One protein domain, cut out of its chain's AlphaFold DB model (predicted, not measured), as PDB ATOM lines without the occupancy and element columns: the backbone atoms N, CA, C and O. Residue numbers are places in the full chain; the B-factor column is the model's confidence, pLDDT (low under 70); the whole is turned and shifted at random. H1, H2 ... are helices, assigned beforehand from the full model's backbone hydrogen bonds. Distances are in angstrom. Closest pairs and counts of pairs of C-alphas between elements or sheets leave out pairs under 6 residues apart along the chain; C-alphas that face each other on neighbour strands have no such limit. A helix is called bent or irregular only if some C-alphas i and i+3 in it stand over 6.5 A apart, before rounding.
ATOM      1  N   ALA A  32     -49.066 -18.071  22.085       98.69
ATOM      2  CA  ALA A  32     -48.441 -18.189  20.769       98.69
ATOM      3  C   ALA A  32     -46.942 -18.523  20.879       98.69
ATOM      4  O   ALA A  32     -46.471 -19.461  20.228       98.69
ATOM      5  N   HIS A  33     -46.201 -17.831  21.747       98.62
ATOM      6  CA  HIS A  33     -44.797 -18.154  22.015       98.62
ATOM      7  C   HIS A  33     -44.626 -19.590  22.525       98.62
ATOM      8  O   HIS A  33     -43.861 -20.369  21.947       98.62
ATOM      9  N   ALA A  34     -45.386 -19.970  23.554       98.75
ATOM     10  CA  ALA A  34     -45.338 -21.304  24.144       98.75
ATOM     11  C   ALA A  34     -45.684 -22.405  23.129       98.75
ATOM     12  O   ALA A  34     -45.030 -23.445  23.110       98.75
ATOM     13  N   ALA A  35     -46.658 -22.179  22.243       98.69
ATOM     14  CA  ALA A  35     -47.022 -23.135  21.197       98.69
ATOM     15  C   ALA A  35     -45.876 -23.395  20.202       98.69
ATOM     16  O   ALA A  35     -45.651 -24.541  19.806       98.69
ATOM     17  N   VAL A  36     -45.130 -22.355  19.806       98.69
ATOM     18  CA  VAL A  36     -43.965 -22.511  18.917       98.69
ATOM     19  C   VAL A  36     -42.813 -23.214  19.632       98.69
ATOM     20  O   VAL A  36     -42.171 -24.078  19.036       98.69
ATOM     21  N   LEU A  37     -42.569 -22.886  20.904       98.69
ATOM     22  CA  LEU A  37     -41.561 -23.573  21.716       98.69
ATOM     23  C   LEU A  37     -41.910 -25.052  21.924       98.69
ATOM     24  O   LEU A  37     -41.032 -25.900  21.783       98.69
ATOM     25  N   LEU A  38     -43.182 -25.376  22.169       98.69
ATOM     26  CA  LEU A  38     -43.653 -26.754  22.294       98.69
ATOM     27  C   LEU A  38     -43.458 -27.546  20.992       98.69
ATOM     28  O   LEU A  38     -42.952 -28.664  21.043       98.69
ATOM     29  N   ASP A  39     -43.804 -26.980  19.826       98.62
ATOM     30  CA  ASP A  39     -43.571 -27.647  18.531       98.62
ATOM     31  C   ASP A  39     -42.082 -27.938  18.304       98.62
ATOM     32  O   ASP A  39     -41.742 -29.017  17.823       98.62
ATOM     33  N   ARG A  40     -41.190 -27.011  18.678       98.50
ATOM     34  CA  ARG A  40     -39.735 -27.219  18.588       98.50
ATOM     35  C   ARG A  40     -39.269 -28.323  19.537       98.50
ATOM     36  O   ARG A  40     -38.667 -29.287  19.074       98.50
ATOM     37  N   ALA A  41     -39.631 -28.236  20.817       98.62
ATOM     38  CA  ALA A  41     -39.237 -29.208  21.834       98.62
ATOM     39  C   ALA A  41     -39.709 -30.633  21.498       98.62
ATOM     40  O   ALA A  41     -38.934 -31.580  21.606       98.62
ATOM     41  N   ARG A  42     -40.950 -30.794  21.015       98.50
ATOM     42  CA  ARG A  42     -41.480 -32.101  20.590       98.50
ATOM     43  C   ARG A  42     -40.716 -32.675  19.407       98.50
ATOM     44  O   ARG A  42     -40.347 -33.843  19.429       98.50
ATOM     45  N   ARG A  43     -40.414 -31.852  18.399       98.44
ATOM     46  CA  ARG A  43     -39.626 -32.293  17.239       98.44
ATOM     47  C   ARG A  43     -38.207 -32.700  17.628       98.44
ATOM     48  O   ARG A  43     -37.699 -33.674  17.081       98.44
ATOM     49  N   GLU A  44     -37.578 -31.969  18.545       98.56
ATOM     50  CA  GLU A  44     -36.247 -32.286  19.077       98.56
ATOM     51  C   GLU A  44     -36.251 -33.608  19.858       98.56
ATOM     52  O   GLU A  44     -35.429 -34.483  19.581       98.56
ATOM     53  N   GLU A  45     -37.218 -33.796  20.762       98.56
ATOM     54  CA  GLU A  45     -37.428 -35.043  21.511       98.56
ATOM     55  C   GLU A  45     -37.635 -36.240  20.567       98.56
ATOM     56  O   GLU A  45     -36.981 -37.277  20.679       98.56
ATOM     57  N   GLU A  46     -38.531 -36.107  19.592       98.56
ATOM     58  CA  GLU A  46     -38.829 -37.159  18.624       98.56
ATOM     59  C   GLU A  46     -37.634 -37.465  17.712       98.56
ATOM     60  O   GLU A  46     -37.389 -38.629  17.385       98.56
ATOM     61  N   ALA A  47     -36.862 -36.449  17.312       98.44
ATOM     62  CA  ALA A  47     -35.634 -36.638  16.547       98.44
ATOM     63  C   ALA A  47     -34.587 -37.425  17.345       98.44
ATOM     64  O   ALA A  47     -34.005 -38.368  16.805       98.44
ATOM     65  N   ALA A  48     -34.397 -37.092  18.625       98.50
ATOM     66  CA  ALA A  48     -33.505 -37.824  19.524       98.50
ATOM     67  C   ALA A  48     -33.931 -39.295  19.690       98.50
ATOM     68  O   ALA A  48     -33.086 -40.182  19.786       98.50
ATOM     69  N   ASN A  49     -35.237 -39.564  19.622       98.12
ATOM     70  CA  ASN A  49     -35.817 -40.907  19.664       98.12
ATOM     71  C   ASN A  49     -35.870 -41.617  18.293       98.12
ATOM     72  O   ASN A  49     -36.490 -42.672  18.160       98.12
ATOM     73  N   GLY A  50     -35.250 -41.057  17.247       98.31
ATOM     74  CA  GLY A  50     -35.177 -41.679  15.920       98.31
ATOM     75  C   GLY A  50     -36.491 -41.660  15.128       98.31
ATOM     76  O   GLY A  50     -36.636 -42.385  14.138       98.31
ATOM     77  N   VAL A  51     -37.466 -40.836  15.522       98.44
ATOM     78  CA  VAL A  51     -38.707 -40.662  14.760       98.44
ATOM     79  C   VAL A  51     -38.375 -40.006  13.411       98.44
ATOM     80  O   VAL A  51     -37.738 -38.951  13.377       98.44
ATOM     81  N   PRO A  52     -38.825 -40.570  12.270       98.12
ATOM     82  CA  PRO A  52     -38.593 -39.983  10.955       98.12
ATOM     83  C   PRO A  52     -39.108 -38.545  10.866       98.12
ATOM     84  O   PRO A  52     -40.250 -38.292  11.243       98.12
ATOM     85  N   ARG A  53     -38.334 -37.640  10.250       96.12
ATOM     86  CA  ARG A  53     -38.651 -36.200  10.122       96.12
ATOM     87  C   ARG A  53     -40.093 -35.899   9.693       96.12
ATOM     88  O   ARG A  53     -40.716 -34.990  10.222       96.12
ATOM     89  N   ARG A  54     -40.653 -36.694   8.771       96.38
ATOM     90  CA  ARG A  54     -42.043 -36.549   8.284       96.38
ATOM     91  C   ARG A  54     -43.128 -36.805   9.340       96.38
ATOM     92  O   ARG A  54     -44.266 -36.414   9.128       96.38
ATOM     93  N   ARG A  55     -42.800 -37.519  10.421       96.50
ATOM     94  CA  ARG A  55     -43.704 -37.850  11.535       96.50
ATOM     95  C   ARG A  55     -43.484 -36.964  12.760       96.50
ATOM     96  O   ARG A  55     -44.283 -37.042  13.679       96.50
ATOM     97  N   GLN A  56     -42.435 -36.144  12.773       97.88
ATOM     98  CA  GLN A  56     -42.149 -35.276  13.908       97.88
ATOM     99  C   GLN A  56     -43.171 -34.130  14.001       97.88
ATOM    100  O   GLN A  56     -43.521 -33.508  12.987       97.88
ATOM    101  N   GLY A  57     -43.624 -33.834  15.214       96.50
ATOM    102  CA  GLY A  57     -44.665 -32.878  15.570       96.50
ATOM    103  C   GLY A  57     -46.080 -33.433  15.395       96.50
ATOM    104  O   GLY A  57     -47.051 -32.673  15.472       96.50
ATOM    105  N   ALA A  58     -46.227 -34.734  15.118       92.75
ATOM    106  CA  ALA A  58     -47.529 -35.368  14.938       92.75
ATOM    107  C   ALA A  58     -48.251 -35.483  16.291       92.75
ATOM    108  O   ALA A  58     -48.058 -36.437  17.031       92.75
ATOM    109  N   GLY A  59     -49.097 -34.501  16.604       95.12
ATOM    110  CA  GLY A  59     -49.873 -34.462  17.851       95.12
ATOM    111  C   GLY A  59     -49.785 -33.134  18.598       95.12
ATOM    112  O   GLY A  59     -50.690 -32.826  19.369       95.12
ATOM    113  N   VAL A  60     -48.792 -32.295  18.282       97.50
ATOM    114  CA  VAL A  60     -48.578 -30.991  18.936       97.50
ATOM    115  C   VAL A  60     -49.833 -30.116  18.875       97.50
ATOM    116  O   VAL A  60     -50.231 -29.509  19.865       97.50
ATOM    117  N   ALA A  61     -50.505 -30.085  17.721       96.88
ATOM    118  CA  ALA A  61     -51.764 -29.363  17.558       96.88
ATOM    119  C   ALA A  61     -52.837 -29.830  18.563       96.88
ATOM    120  O   ALA A  61     -53.529 -29.003  19.155       96.88
ATOM    121  N   THR A  62     -52.954 -31.138  18.793       97.81
ATOM    122  CA  THR A  62     -53.892 -31.710  19.766       97.81
ATOM    123  C   THR A  62     -53.506 -31.340  21.196       97.81
ATOM    124  O   THR A  62     -54.381 -30.945  21.961       97.81
ATOM    125  N   GLU A  63     -52.219 -31.406  21.553       97.62
ATOM    126  CA  GLU A  63     -51.729 -30.976  22.874       97.62
ATOM    127  C   GLU A  63     -52.089 -29.509  23.153       97.62
ATOM    128  O   GLU A  63     -52.642 -29.192  24.208       97.62
ATOM    129  N   ILE A  64     -51.864 -28.626  22.173       98.25
ATOM    130  CA  ILE A  64     -52.215 -27.202  22.266       98.25
ATOM    131  C   ILE A  64     -53.724 -27.018  22.444       98.25
ATOM    132  O   ILE A  64     -54.150 -26.236  23.292       98.25
ATOM    133  N   ALA A  65     -54.545 -27.721  21.657       97.44
ATOM    134  CA  ALA A  65     -56.000 -27.627  21.769       97.44
ATOM    135  C   ALA A  65     -56.490 -28.035  23.165       97.44
ATOM    136  O   ALA A  65     -57.268 -27.302  23.773       97.44
ATOM    137  N   LEU A  66     -55.989 -29.154  23.694       97.56
ATOM    138  CA  LEU A  66     -56.343 -29.644  25.026       97.56
ATOM    139  C   LEU A  66     -55.926 -28.657  26.122       97.56
ATOM    140  O   LEU A  66     -56.740 -28.337  26.987       97.56
ATOM    141  N   ALA A  67     -54.704 -28.120  26.057       97.56
ATOM    142  CA  ALA A  67     -54.225 -27.114  27.008       97.56
ATOM    143  C   ALA A  67     -55.079 -25.833  26.985       97.56
ATOM    144  O   ALA A  67     -55.287 -25.199  28.017       97.56
ATOM    145  N   ARG A  68     -55.615 -25.477  25.812       96.69
ATOM    146  CA  ARG A  68     -56.519 -24.334  25.622       96.69
ATOM    147  C   ARG A  68     -57.997 -24.652  25.872       96.69
ATOM    148  O   ARG A  68     -58.822 -23.768  25.668       96.69
ATOM    149  N   GLN A  69     -58.331 -25.870  26.309       97.12
ATOM    150  CA  GLN A  69     -59.711 -26.332  26.526       97.12
ATOM    151  C   GLN A  69     -60.595 -26.231  25.266       97.12
ATOM    152  O   GLN A  69     -61.799 -25.999  25.343       97.12
ATOM    153  N   ASP A  70     -59.989 -26.423  24.096       95.75
ATOM    154  CA  ASP A  70     -60.636 -26.371  22.787       95.75
ATOM    155  C   ASP A  70     -60.711 -27.765  22.143       95.75
ATOM    156  O   ASP A  70     -60.014 -28.708  22.527       95.75
ATOM    157  N   SER A  71     -61.545 -27.908  21.108       91.69
ATOM    158  CA  SER A  71     -61.608 -29.162  20.354       91.69
ATOM    159  C   SER A  71     -60.289 -29.434  19.609       91.69
ATOM    160  O   SER A  71     -59.685 -28.496  19.079       91.69
ATOM    161  N   PRO A  72     -59.859 -30.706  19.466       86.12
ATOM    162  CA  PRO A  72     -58.628 -31.056  18.747       86.12
ATOM    163  C   PRO A  72     -58.546 -30.465  17.333       86.12
ATOM    164  O   PRO A  72     -57.480 -30.047  16.886       86.12
ATOM    165  N   ALA A  73     -59.691 -30.337  16.653       86.62
ATOM    166  CA  ALA A  73     -59.798 -29.723  15.330       86.62
ATOM    167  C   ALA A  73     -59.333 -28.252  15.286       86.62
ATOM    168  O   ALA A  73     -58.917 -27.769  14.234       86.62
ATOM    169  N   ARG A  74     -59.375 -27.526  16.411       91.88
ATOM    170  CA  ARG A  74     -58.914 -26.130  16.507       91.88
ATOM    171  C   ARG A  74     -57.412 -26.003  16.763       91.88
ATOM    172  O   ARG A  74     -56.858 -24.927  16.550       91.88
ATOM    173  N   GLY A  75     -56.741 -27.087  17.145       94.69
ATOM    174  CA  GLY A  75     -55.316 -27.102  17.471       94.69
ATOM    175  C   GLY A  75     -54.411 -26.607  16.349       94.69
ATOM    176  O   GLY A  75     -53.544 -25.764  16.567       94.69
ATOM    177  N   SER A  76     -54.658 -27.064  15.119       94.56
ATOM    178  CA  SER A  76     -53.866 -26.653  13.953       94.56
ATOM    179  C   SER A  76     -54.014 -25.165  13.649       94.56
ATOM    180  O   SER A  76     -53.060 -24.537  13.197       94.56
ATOM    181  N   ARG A  77     -55.185 -24.578  13.935       95.56
ATOM    182  CA  ARG A  77     -55.404 -23.134  13.795       95.56
ATOM    183  C   ARG A  77     -54.591 -22.359  14.826       95.56
ATOM    184  O   ARG A  77     -53.950 -21.387  14.448       95.56
ATOM    185  N   HIS A  78     -54.580 -22.803  16.083       97.44
ATOM    186  CA  HIS A  78     -53.767 -22.186  17.138       97.44
ATOM    187  C   HIS A  78     -52.274 -22.273  16.827       97.44
ATOM    188  O   HIS A  78     -51.578 -21.265  16.890       97.44
ATOM    189  N   LEU A  79     -51.789 -23.447  16.409       97.75
ATOM    190  CA  LEU A  79     -50.385 -23.628  16.042       97.75
ATOM    191  C   LEU A  79     -50.000 -22.825  14.789       97.75
ATOM    192  O   LEU A  79     -48.919 -22.244  14.743       97.75
ATOM    193  N   GLY A  80     -50.872 -22.765  13.777       97.62
ATOM    194  CA  GLY A  80     -50.654 -21.953  12.579       97.62
ATOM    195  C   GLY A  80     -50.629 -20.454  12.885       97.62
ATOM    196  O   GLY A  80     -49.722 -19.755  12.443       97.62
ATOM    197  N   PHE A  81     -51.573 -19.979  13.702       98.31
ATOM    198  CA  PHE A  81     -51.611 -18.601  14.194       98.31
ATOM    199  C   PHE A  81     -50.336 -18.240  14.961       98.31
ATOM    200  O   PHE A  81     -49.693 -17.240  14.656       98.31
ATOM    201  N   ALA A  82     -49.923 -19.106  15.888       98.62
ATOM    202  CA  ALA A  82     -48.706 -18.933  16.664       98.62
ATOM    203  C   ALA A  82     -47.451 -18.853  15.782       98.62
ATOM    204  O   ALA A  82     -46.620 -17.964  15.955       98.62
ATOM    205  N   LYS A  83     -47.329 -19.746  14.791       98.44
ATOM    206  CA  LYS A  83     -46.203 -19.742  13.849       98.44
ATOM    207  C   LYS A  83     -46.159 -18.481  12.993       98.44
ATOM    208  O   LYS A  83     -45.064 -17.959  12.804       98.44
ATOM    209  N   ALA A  84     -47.307 -17.995  12.523       98.44
ATOM    210  CA  ALA A  84     -47.378 -16.754  11.760       98.44
ATOM    211  C   ALA A  84     -46.927 -15.554  12.606       98.44
ATOM    212  O   ALA A  84     -46.054 -14.803  12.184       98.44
ATOM    213  N   LEU A  85     -47.445 -15.407  13.829       98.44
ATOM    214  CA  LEU A  85     -47.044 -14.310  14.713       98.44
ATOM    215  C   LEU A  85     -45.548 -14.336  15.042       98.44
ATOM    216  O   LEU A  85     -44.855 -13.346  14.847       98.44
ATOM    217  N   VAL A  86     -45.040 -15.477  15.513       98.44
ATOM    218  CA  VAL A  86     -43.666 -15.574  16.031       98.44
ATOM    219  C   VAL A  86     -42.613 -15.498  14.927       98.44
ATOM    220  O   VAL A  86     -41.537 -14.956  15.162       98.44
ATOM    221  N   ASN A  87     -42.882 -16.063  13.746       97.88
ATOM    222  CA  ASN A  87     -41.864 -16.175  12.695       97.88
ATOM    223  C   ASN A  87     -42.042 -15.161  11.555       97.88
ATOM    224  O   ASN A  87     -41.087 -14.923  10.821       97.88
ATOM    225  N   GLU A  88     -43.235 -14.588  11.375       98.19
ATOM    226  CA  GLU A  88     -43.563 -13.778  10.192       98.19
ATOM    227  C   GLU A  88     -44.087 -12.382  10.544       98.19
ATOM    228  O   GLU A  88     -43.908 -11.467   9.748       98.19
ATOM    229  N   MET A  89     -44.722 -12.204  11.709       98.44
ATOM    230  CA  MET A  89     -45.431 -10.969  12.072       98.44
ATOM    231  C   MET A  89     -45.081 -10.465  13.494       98.44
ATOM    232  O   MET A  89     -45.962 -10.402  14.365       98.44
ATOM    233  N   PRO A  90     -43.803 -10.131  13.774       97.88
ATOM    234  CA  PRO A  90     -43.351  -9.737  15.110       97.88
ATOM    235  C   PRO A  90     -43.981  -8.433  15.628       97.88
ATOM    236  O   PRO A  90     -44.145  -8.288  16.839       97.88
ATOM    237  N   HIS A  91     -44.373  -7.493  14.760       98.12
ATOM    238  CA  HIS A  91     -45.029  -6.256  15.199       98.12
ATOM    239  C   HIS A  91     -46.471  -6.513  15.641       98.12
ATOM    240  O   HIS A  91     -46.904  -5.984  16.663       98.12
ATOM    241  N   THR A  92     -47.201  -7.378  14.933       98.25
ATOM    242  CA  THR A  92     -48.528  -7.848  15.353       98.25
ATOM    243  C   THR A  92     -48.443  -8.581  16.688       98.25
ATOM    244  O   THR A  92     -49.296  -8.375  17.553       98.25
ATOM    245  N   LEU A  93     -47.406  -9.402  16.888       98.38
ATOM    246  CA  LEU A  93     -47.169 -10.090  18.154       98.38
ATOM    247  C   LEU A  93     -46.914  -9.106  19.303       98.38
ATOM    248  O   LEU A  93     -47.602  -9.180  20.316       98.38
ATOM    249  N   ALA A  94     -46.022  -8.129  19.120       97.69
ATOM    250  CA  ALA A  94     -45.755  -7.100  20.128       97.69
ATOM    251  C   ALA A  94     -47.000  -6.241  20.436       97.69
ATOM    252  O   ALA A  94     -47.256  -5.868  21.584       97.69
ATOM    253  N   ALA A  95     -47.815  -5.941  19.420       97.31
ATOM    254  CA  ALA A  95     -49.070  -5.216  19.593       97.31
ATOM    255  C   ALA A  95     -50.112  -6.030  20.382       97.31
ATOM    256  O   ALA A  95     -50.859  -5.459  21.179       97.31
ATOM    257  N   LEU A  96     -50.156  -7.352  20.190       97.69
ATOM    258  CA  LEU A  96     -50.976  -8.264  20.988       97.69
ATOM    259  C   LEU A  96     -50.460  -8.351  22.434       97.69
ATOM    260  O   LEU A  96     -51.243  -8.220  23.371       97.69
ATOM    261  N   GLU A  97     -49.149  -8.492  22.621       97.88
ATOM    262  CA  GLU A  97     -48.501  -8.620  23.932       97.88
ATOM    263  C   GLU A  97     -48.747  -7.398  24.829       97.88
ATOM    264  O   GLU A  97     -49.133  -7.537  25.989       97.88
ATOM    265  N   CYS A  98     -48.623  -6.182  24.285       95.06
ATOM    266  CA  CYS A  98     -48.912  -4.953  25.035       95.06
ATOM    267  C   CYS A  98     -50.413  -4.602  25.122       95.06
ATOM    268  O   CYS A  98     -50.784  -3.589  25.724       95.06
ATOM    269  N   GLY A  99     -51.288  -5.415  24.518       95.25
ATOM    270  CA  GLY A  99     -52.739  -5.225  24.522       95.25
ATOM    271  C   GLY A  99     -53.247  -4.078  23.642       95.25
ATOM    272  O   GLY A  99     -54.361  -3.596  23.848       95.25
ATOM    273  N   ALA A 100     -52.449  -3.623  22.670       94.88
ATOM    274  CA  ALA A 100     -52.899  -2.698  21.627       94.88
ATOM    275  C   ALA A 100     -53.802  -3.393  20.589       94.88
ATOM    276  O   ALA A 100     -54.677  -2.753  20.002       94.88
ATOM    277  N   LEU A 101     -53.622  -4.704  20.398       95.62
ATOM    278  CA  LEU A 101     -54.536  -5.578  19.665       95.62
ATOM    279  C   LEU A 101     -55.181  -6.599  20.597       95.62
ATOM    280  O   LEU A 101     -54.552  -7.094  21.525       95.62
ATOM    281  N   SER A 102     -56.422  -6.967  20.289       96.88
ATOM    282  CA  SER A 102     -57.025  -8.187  20.820       96.88
ATOM    283  C   SER A 102     -56.594  -9.403  19.998       96.88
ATOM    284  O   SER A 102     -56.243  -9.283  18.819       96.88
ATOM    285  N   GLU A 103     -56.709 -10.597  20.584       97.19
ATOM    286  CA  GLU A 103     -56.455 -11.868  19.884       97.19
ATOM    287  C   GLU A 103     -57.294 -11.987  18.600       97.19
ATOM    288  O   GLU A 103     -56.816 -12.462  17.569       97.19
ATOM    289  N   TRP A 104     -58.537 -11.496  18.628       96.38
ATOM    290  CA  TRP A 104     -59.417 -11.492  17.461       96.38
ATOM    291  C   TRP A 104     -58.870 -10.634  16.315       96.38
ATOM    292  O   TRP A 104     -58.828 -11.092  15.174       96.38
ATOM    293  N   ARG A 105     -58.406  -9.410  16.602       96.31
ATOM    294  CA  ARG A 105     -57.837  -8.519  15.576       96.31
ATOM    295  C   ARG A 105     -56.526  -9.068  15.019       96.31
ATOM    296  O   ARG A 105     -56.345  -9.069  13.804       96.31
ATOM    297  N   ALA A 106     -55.662  -9.610  15.878       97.44
ATOM    298  CA  ALA A 106     -54.458 -10.313  15.436       97.44
ATOM    299  C   ALA A 106     -54.809 -11.520  14.544       97.44
ATOM    300  O   ALA A 106     -54.180 -11.745  13.513       97.44
ATOM    301  N   THR A 107     -55.862 -12.270  14.888       97.12
ATOM    302  CA  THR A 107     -56.353 -13.396  14.078       97.12
ATOM    303  C   THR A 107     -56.829 -12.950  12.697       97.12
ATOM    304  O   THR A 107     -56.572 -13.652  11.721       97.12
ATOM    305  N   ILE A 108     -57.512 -11.804  12.600       96.75
ATOM    306  CA  ILE A 108     -57.913 -11.221  11.311       96.75
ATOM    307  C   ILE A 108     -56.670 -10.898  10.485       96.75
ATOM    308  O   ILE A 108     -56.565 -11.400   9.373       96.75
ATOM    309  N   LEU A 109     -55.704 -10.151  11.033       96.38
ATOM    310  CA  LEU A 109     -54.463  -9.827  10.318       96.38
ATOM    311  C   LEU A 109     -53.770 -11.087   9.799       96.38
ATOM    312  O   LEU A 109     -53.444 -11.171   8.619       96.38
ATOM    313  N   VAL A 110     -53.613 -12.106  10.648       97.94
ATOM    314  CA  VAL A 110     -52.993 -13.376  10.256       97.94
ATOM    315  C   VAL A 110     -53.785 -14.087   9.153       97.94
ATOM    316  O   VAL A 110     -53.189 -14.633   8.226       97.94
ATOM    317  N   ARG A 111     -55.117 -14.109   9.233       97.38
ATOM    318  CA  ARG A 111     -55.961 -14.797   8.248       97.38
ATOM    319  C   ARG A 111     -55.983 -14.075   6.904       97.38
ATOM    320  O   ARG A 111     -55.813 -14.722   5.876       97.38
ATOM    321  N   GLU A 112     -56.173 -12.760   6.915       97.50
ATOM    322  CA  GLU A 112     -56.315 -11.951   5.699       97.50
ATOM    323  C   GLU A 112     -54.979 -11.744   4.973       97.50
ATOM    324  O   GLU A 112     -54.965 -11.338   3.819       97.50
ATOM    325  N   THR A 113     -53.849 -12.056   5.615       97.50
ATOM    326  CA  THR A 113     -52.517 -12.013   4.989       97.50
ATOM    327  C   THR A 113     -51.978 -13.389   4.599       97.50
ATOM    328  O   THR A 113     -50.909 -13.479   4.003       97.50
ATOM    329  N   ALA A 114     -52.696 -14.478   4.898       96.12
ATOM    330  CA  ALA A 114     -52.173 -15.840   4.761       96.12
ATOM    331  C   ALA A 114     -51.881 -16.281   3.313       96.12
ATOM    332  O   ALA A 114     -51.174 -17.264   3.115       96.12
ATOM    333  N   TYR A 115     -52.441 -15.595   2.311       96.44
ATOM    334  CA  TYR A 115     -52.211 -15.885   0.891       96.44
ATOM    335  C   TYR A 115     -51.021 -15.117   0.292       96.44
ATOM    336  O   TYR A 115     -50.676 -15.344  -0.867       96.44
ATOM    337  N   LEU A 116     -50.430 -14.184   1.044       96.94
ATOM    338  CA  LEU A 116     -49.332 -13.344   0.576       96.94
ATOM    339  C   LEU A 116     -47.988 -14.072   0.668       96.94
ATOM    340  O   LEU A 116     -47.803 -14.979   1.481       96.94
ATOM    341  N   ALA A 117     -47.028 -13.621  -0.141       97.38
ATOM    342  CA  ALA A 117     -45.628 -13.969   0.058       97.38
ATOM    343  C   ALA A 117     -45.133 -13.437   1.414       97.38
ATOM    344  O   ALA A 117     -45.643 -12.434   1.925       97.38
ATOM    345  N   LEU A 118     -44.125 -14.102   1.983       97.19
ATOM    346  CA  LEU A 118     -43.586 -13.768   3.302       97.19
ATOM    347  C   LEU A 118     -43.148 -12.300   3.382       97.19
ATOM    348  O   LEU A 118     -43.469 -11.612   4.348       97.19
ATOM    349  N   GLU A 119     -42.465 -11.807   2.351       97.12
ATOM    350  CA  GLU A 119     -41.942 -10.444   2.305       97.12
ATOM    351  C   GLU A 119     -43.067  -9.401   2.315       97.12
ATOM    352  O   GLU A 119     -42.965  -8.378   2.990       97.12
ATOM    353  N   ASP A 120     -44.159  -9.647   1.589       97.25
ATOM    354  CA  ASP A 120     -45.293  -8.720   1.535       97.25
ATOM    355  C   ASP A 120     -46.116  -8.764   2.820       97.25
ATOM    356  O   ASP A 120     -46.552  -7.729   3.326       97.25
ATOM    357  N   ARG A 121     -46.256  -9.951   3.411       97.56
ATOM    358  CA  ARG A 121     -46.863 -10.114   4.729       97.56
ATOM    359  C   ARG A 121     -46.096  -9.350   5.811       97.56
ATOM    360  O   ARG A 121     -46.720  -8.687   6.635       97.56
ATOM    361  N   GLN A 122     -44.766  -9.403   5.788       97.81
ATOM    362  CA  GLN A 122     -43.909  -8.656   6.715       97.81
ATOM    363  C   GLN A 122     -44.034  -7.140   6.526       97.81
ATOM    364  O   GLN A 122     -44.053  -6.403   7.509       97.81
ATOM    365  N   LYS A 123     -44.178  -6.653   5.286       97.31
ATOM    366  CA  LYS A 123     -44.457  -5.225   5.044       97.31
ATOM    367  C   LYS A 123     -45.781  -4.798   5.674       97.31
ATOM    368  O   LYS A 123     -45.809  -3.775   6.351       97.31
ATOM    369  N   ILE A 124     -46.841  -5.594   5.505       95.94
ATOM    370  CA  ILE A 124     -48.140  -5.330   6.142       95.94
ATOM    371  C   ILE A 124     -48.012  -5.358   7.667       95.94
ATOM    372  O   ILE A 124     -48.582  -4.502   8.337       95.94
ATOM    373  N   ASP A 125     -47.263  -6.308   8.232       97.69
ATOM    374  CA  ASP A 125     -47.034  -6.376   9.677       97.69
ATOM    375  C   ASP A 125     -46.430  -5.073  10.227       97.69
ATOM    376  O   ASP A 125     -46.947  -4.500  11.189       97.69
ATOM    377  N   VAL A 126     -45.388  -4.562   9.566       96.88
ATOM    378  CA  VAL A 126     -44.755  -3.283   9.912       96.88
ATOM    379  C   VAL A 126     -45.741  -2.127   9.747       96.88
ATOM    380  O   VAL A 126     -45.952  -1.364  10.688       96.88
ATOM    381  N   GLU A 127     -46.359  -1.992   8.572       95.00
ATOM    382  CA  GLU A 127     -47.240  -0.865   8.249       95.00
ATOM    383  C   GLU A 127     -48.420  -0.763   9.220       95.00
ATOM    384  O   GLU A 127     -48.766   0.328   9.680       95.00
ATOM    385  N   MET A 128     -49.010  -1.907   9.569       92.50
ATOM    386  CA  MET A 128     -50.190  -1.958  10.420       92.50
ATOM    387  C   MET A 128     -49.847  -1.845  11.905       92.50
ATOM    388  O   MET A 128     -50.611  -1.228  12.647       92.50
ATOM    389  N   CYS A 129     -48.744  -2.453  12.362       94.25
ATOM    390  CA  CYS A 129     -48.538  -2.707  13.792       94.25
ATOM    391  C   CYS A 129     -47.255  -2.125  14.396       94.25
ATOM    392  O   CYS A 129     -47.115  -2.172  15.618       94.25
ATOM    393  N   ALA A 130     -46.338  -1.544  13.610       91.38
ATOM    394  CA  ALA A 130     -45.106  -0.974  14.167       91.38
ATOM    395  C   ALA A 130     -45.376   0.201  15.127       91.38
ATOM    396  O   ALA A 130     -44.694   0.347  16.140       91.38
ATOM    397  N   GLU A 131     -46.402   1.012  14.847       92.12
ATOM    398  CA  GLU A 131     -46.838   2.111  15.713       92.12
ATOM    399  C   GLU A 131     -48.125   1.748  16.466       92.12
ATOM    400  O   GLU A 131     -49.237   2.087  16.059       92.12
ATOM    401  N   THR A 132     -47.981   1.088  17.617       85.69
ATOM    402  CA  THR A 132     -49.119   0.596  18.420       85.69
ATOM    403  C   THR A 132     -50.073   1.696  18.903       85.69
ATOM    404  O   THR A 132     -51.249   1.433  19.155       85.69
ATOM    405  N   SER A 133     -49.614   2.948  18.995       85.75
ATOM    406  CA  SER A 133     -50.459   4.108  19.299       85.75
ATOM    407  C   SER A 133     -51.552   4.327  18.251       85.75
ATOM    408  O   SER A 133     -52.672   4.674  18.629       85.75
ATOM    409  N   ARG A 134     -51.272   4.051  16.968       85.88
ATOM    410  CA  ARG A 134     -52.249   4.166  15.874       85.88
ATOM    411  C   ARG A 134     -53.365   3.134  15.972       85.88
ATOM    412  O   ARG A 134     -54.426   3.339  15.405       85.88
ATOM    413  N   LEU A 135     -53.158   2.043  16.708       83.00
ATOM    414  CA  LEU A 135     -54.145   0.972  16.854       83.00
ATOM    415  C   LEU A 135     -55.220   1.276  17.906       83.00
ATOM    416  O   LEU A 135     -56.243   0.580  17.948       83.00
ATOM    417  N   ARG A 136     -55.010   2.297  18.751       76.44
ATOM    418  CA  ARG A 136     -55.954   2.680  19.808       76.44
ATOM    419  C   ARG A 136     -57.202   3.328  19.214       76.44
ATOM    420  O   ARG A 136     -57.109   4.266  18.433       76.44
TER     421      ARG A 136
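This is residues 32 to 136 of the 139 residues of an uncharacterized protein of Mycobacteroides abscessus MAB_030201_1075 (UniProt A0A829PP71). A long helix, H3, runs through the middle of an elongated domain and joins two groups of helices. H1 and H2, with the long link between them, make one end; the hairpin of H4 and H5 and the helix H6 make the other, with the short H7 at the far tip. The printed part has 105 residues with seven named helices, H1 to H7 in chain order, and no named strand; the class is all helix. It is only just compact, close to loose, with a radius of gyration of the C-alphas of 15.1 A and spans of 48 by 30 by 22 A.

Begin at H3, residues 72 to 88, the hub, which touches five other helices. Its residues 72 to 79 touch H2, residues 60 to 67; the closest C-alphas, of Ala 61 and Gly 75, are 4.2 A apart, and the tilt of 71 degrees is only just about perpendicular. H1, residues 32 to 48, touches H3 with residues 32 to 36 alone, about perpendicular at 80 degrees; its closest C-alphas are those of Ala 32 and Ala 82, 4.2 A apart. H1 also touches H2 at a steep tilt of 50 degrees, opposite ways, closest at the C-alphas of Asp 39 and Val 60, 6.0 A apart. Past H3, look at H4, residues 90 to 97: the two only just touch, with 3 pairs of C-alphas within 8 A, and only at the corner by their link, closest at Leu 85 and Leu 93, 5.4 A between C-alphas. H5, residues 103 to 112, forms a helical hairpin with H4, at a shallow tilt of 23 degrees, opposite ways; the closest C-alphas, of Thr 92 and Ala 106, are 6.4 A apart. H5 touches H3 too, about perpendicular at 79 degrees, closest at the C-alphas of Phe 81 and Val 110, 6.7 A apart. H6, residues 118 to 129, touches H4 with residues 125 to 129 alone, at a steep tilt of 41 degrees, the same way; the C-alphas of His 91 and Cys 129 come closest, at 5.2 A. H6 and H3 only just touch, with 3 pairs of C-alphas within 8 A, closest at Glu 88 and Gln 122, 6.2 A between C-alphas. H7, residues 132 to 135, is close to H4 but not clearly touching, with C-alphas of Ala 95 and Thr 132 5.9 A apart. H1 and H2 are apart from H4, H5, H6 and H7. Every O i to N i+4 pair is within hydrogen-bond range in H1, H2, H4, H5 and H6; in H3 it is 11 of 13, and H7 is too short for such a pair.

Find C-alpha 72 at (-58.628, -31.056, 18.747); from there H3 runs 24.5 A to C-alpha 88, and it is irregular, but only just, with C-alphas 73 and 76 6.8 A apart. H1 begins at C-alpha 32, (-48.441, -18.189, 20.769), and runs 24.7 A. H6 is 16.0 A long and H5 14.2 A; H2, H4 and H7 are shorter. H7 ends at C-alpha 135, (-54.145, 0.972, 16.854).

The two C-alphas farthest apart, of Gly 50 and Arg 136, are 49.1 A apart. The printed part has no cut. The link from H1 to H2, 11 residues, is long; the other links are tight. The mean pLDDT of the printed part is 96.2, and no printed residue is under 70.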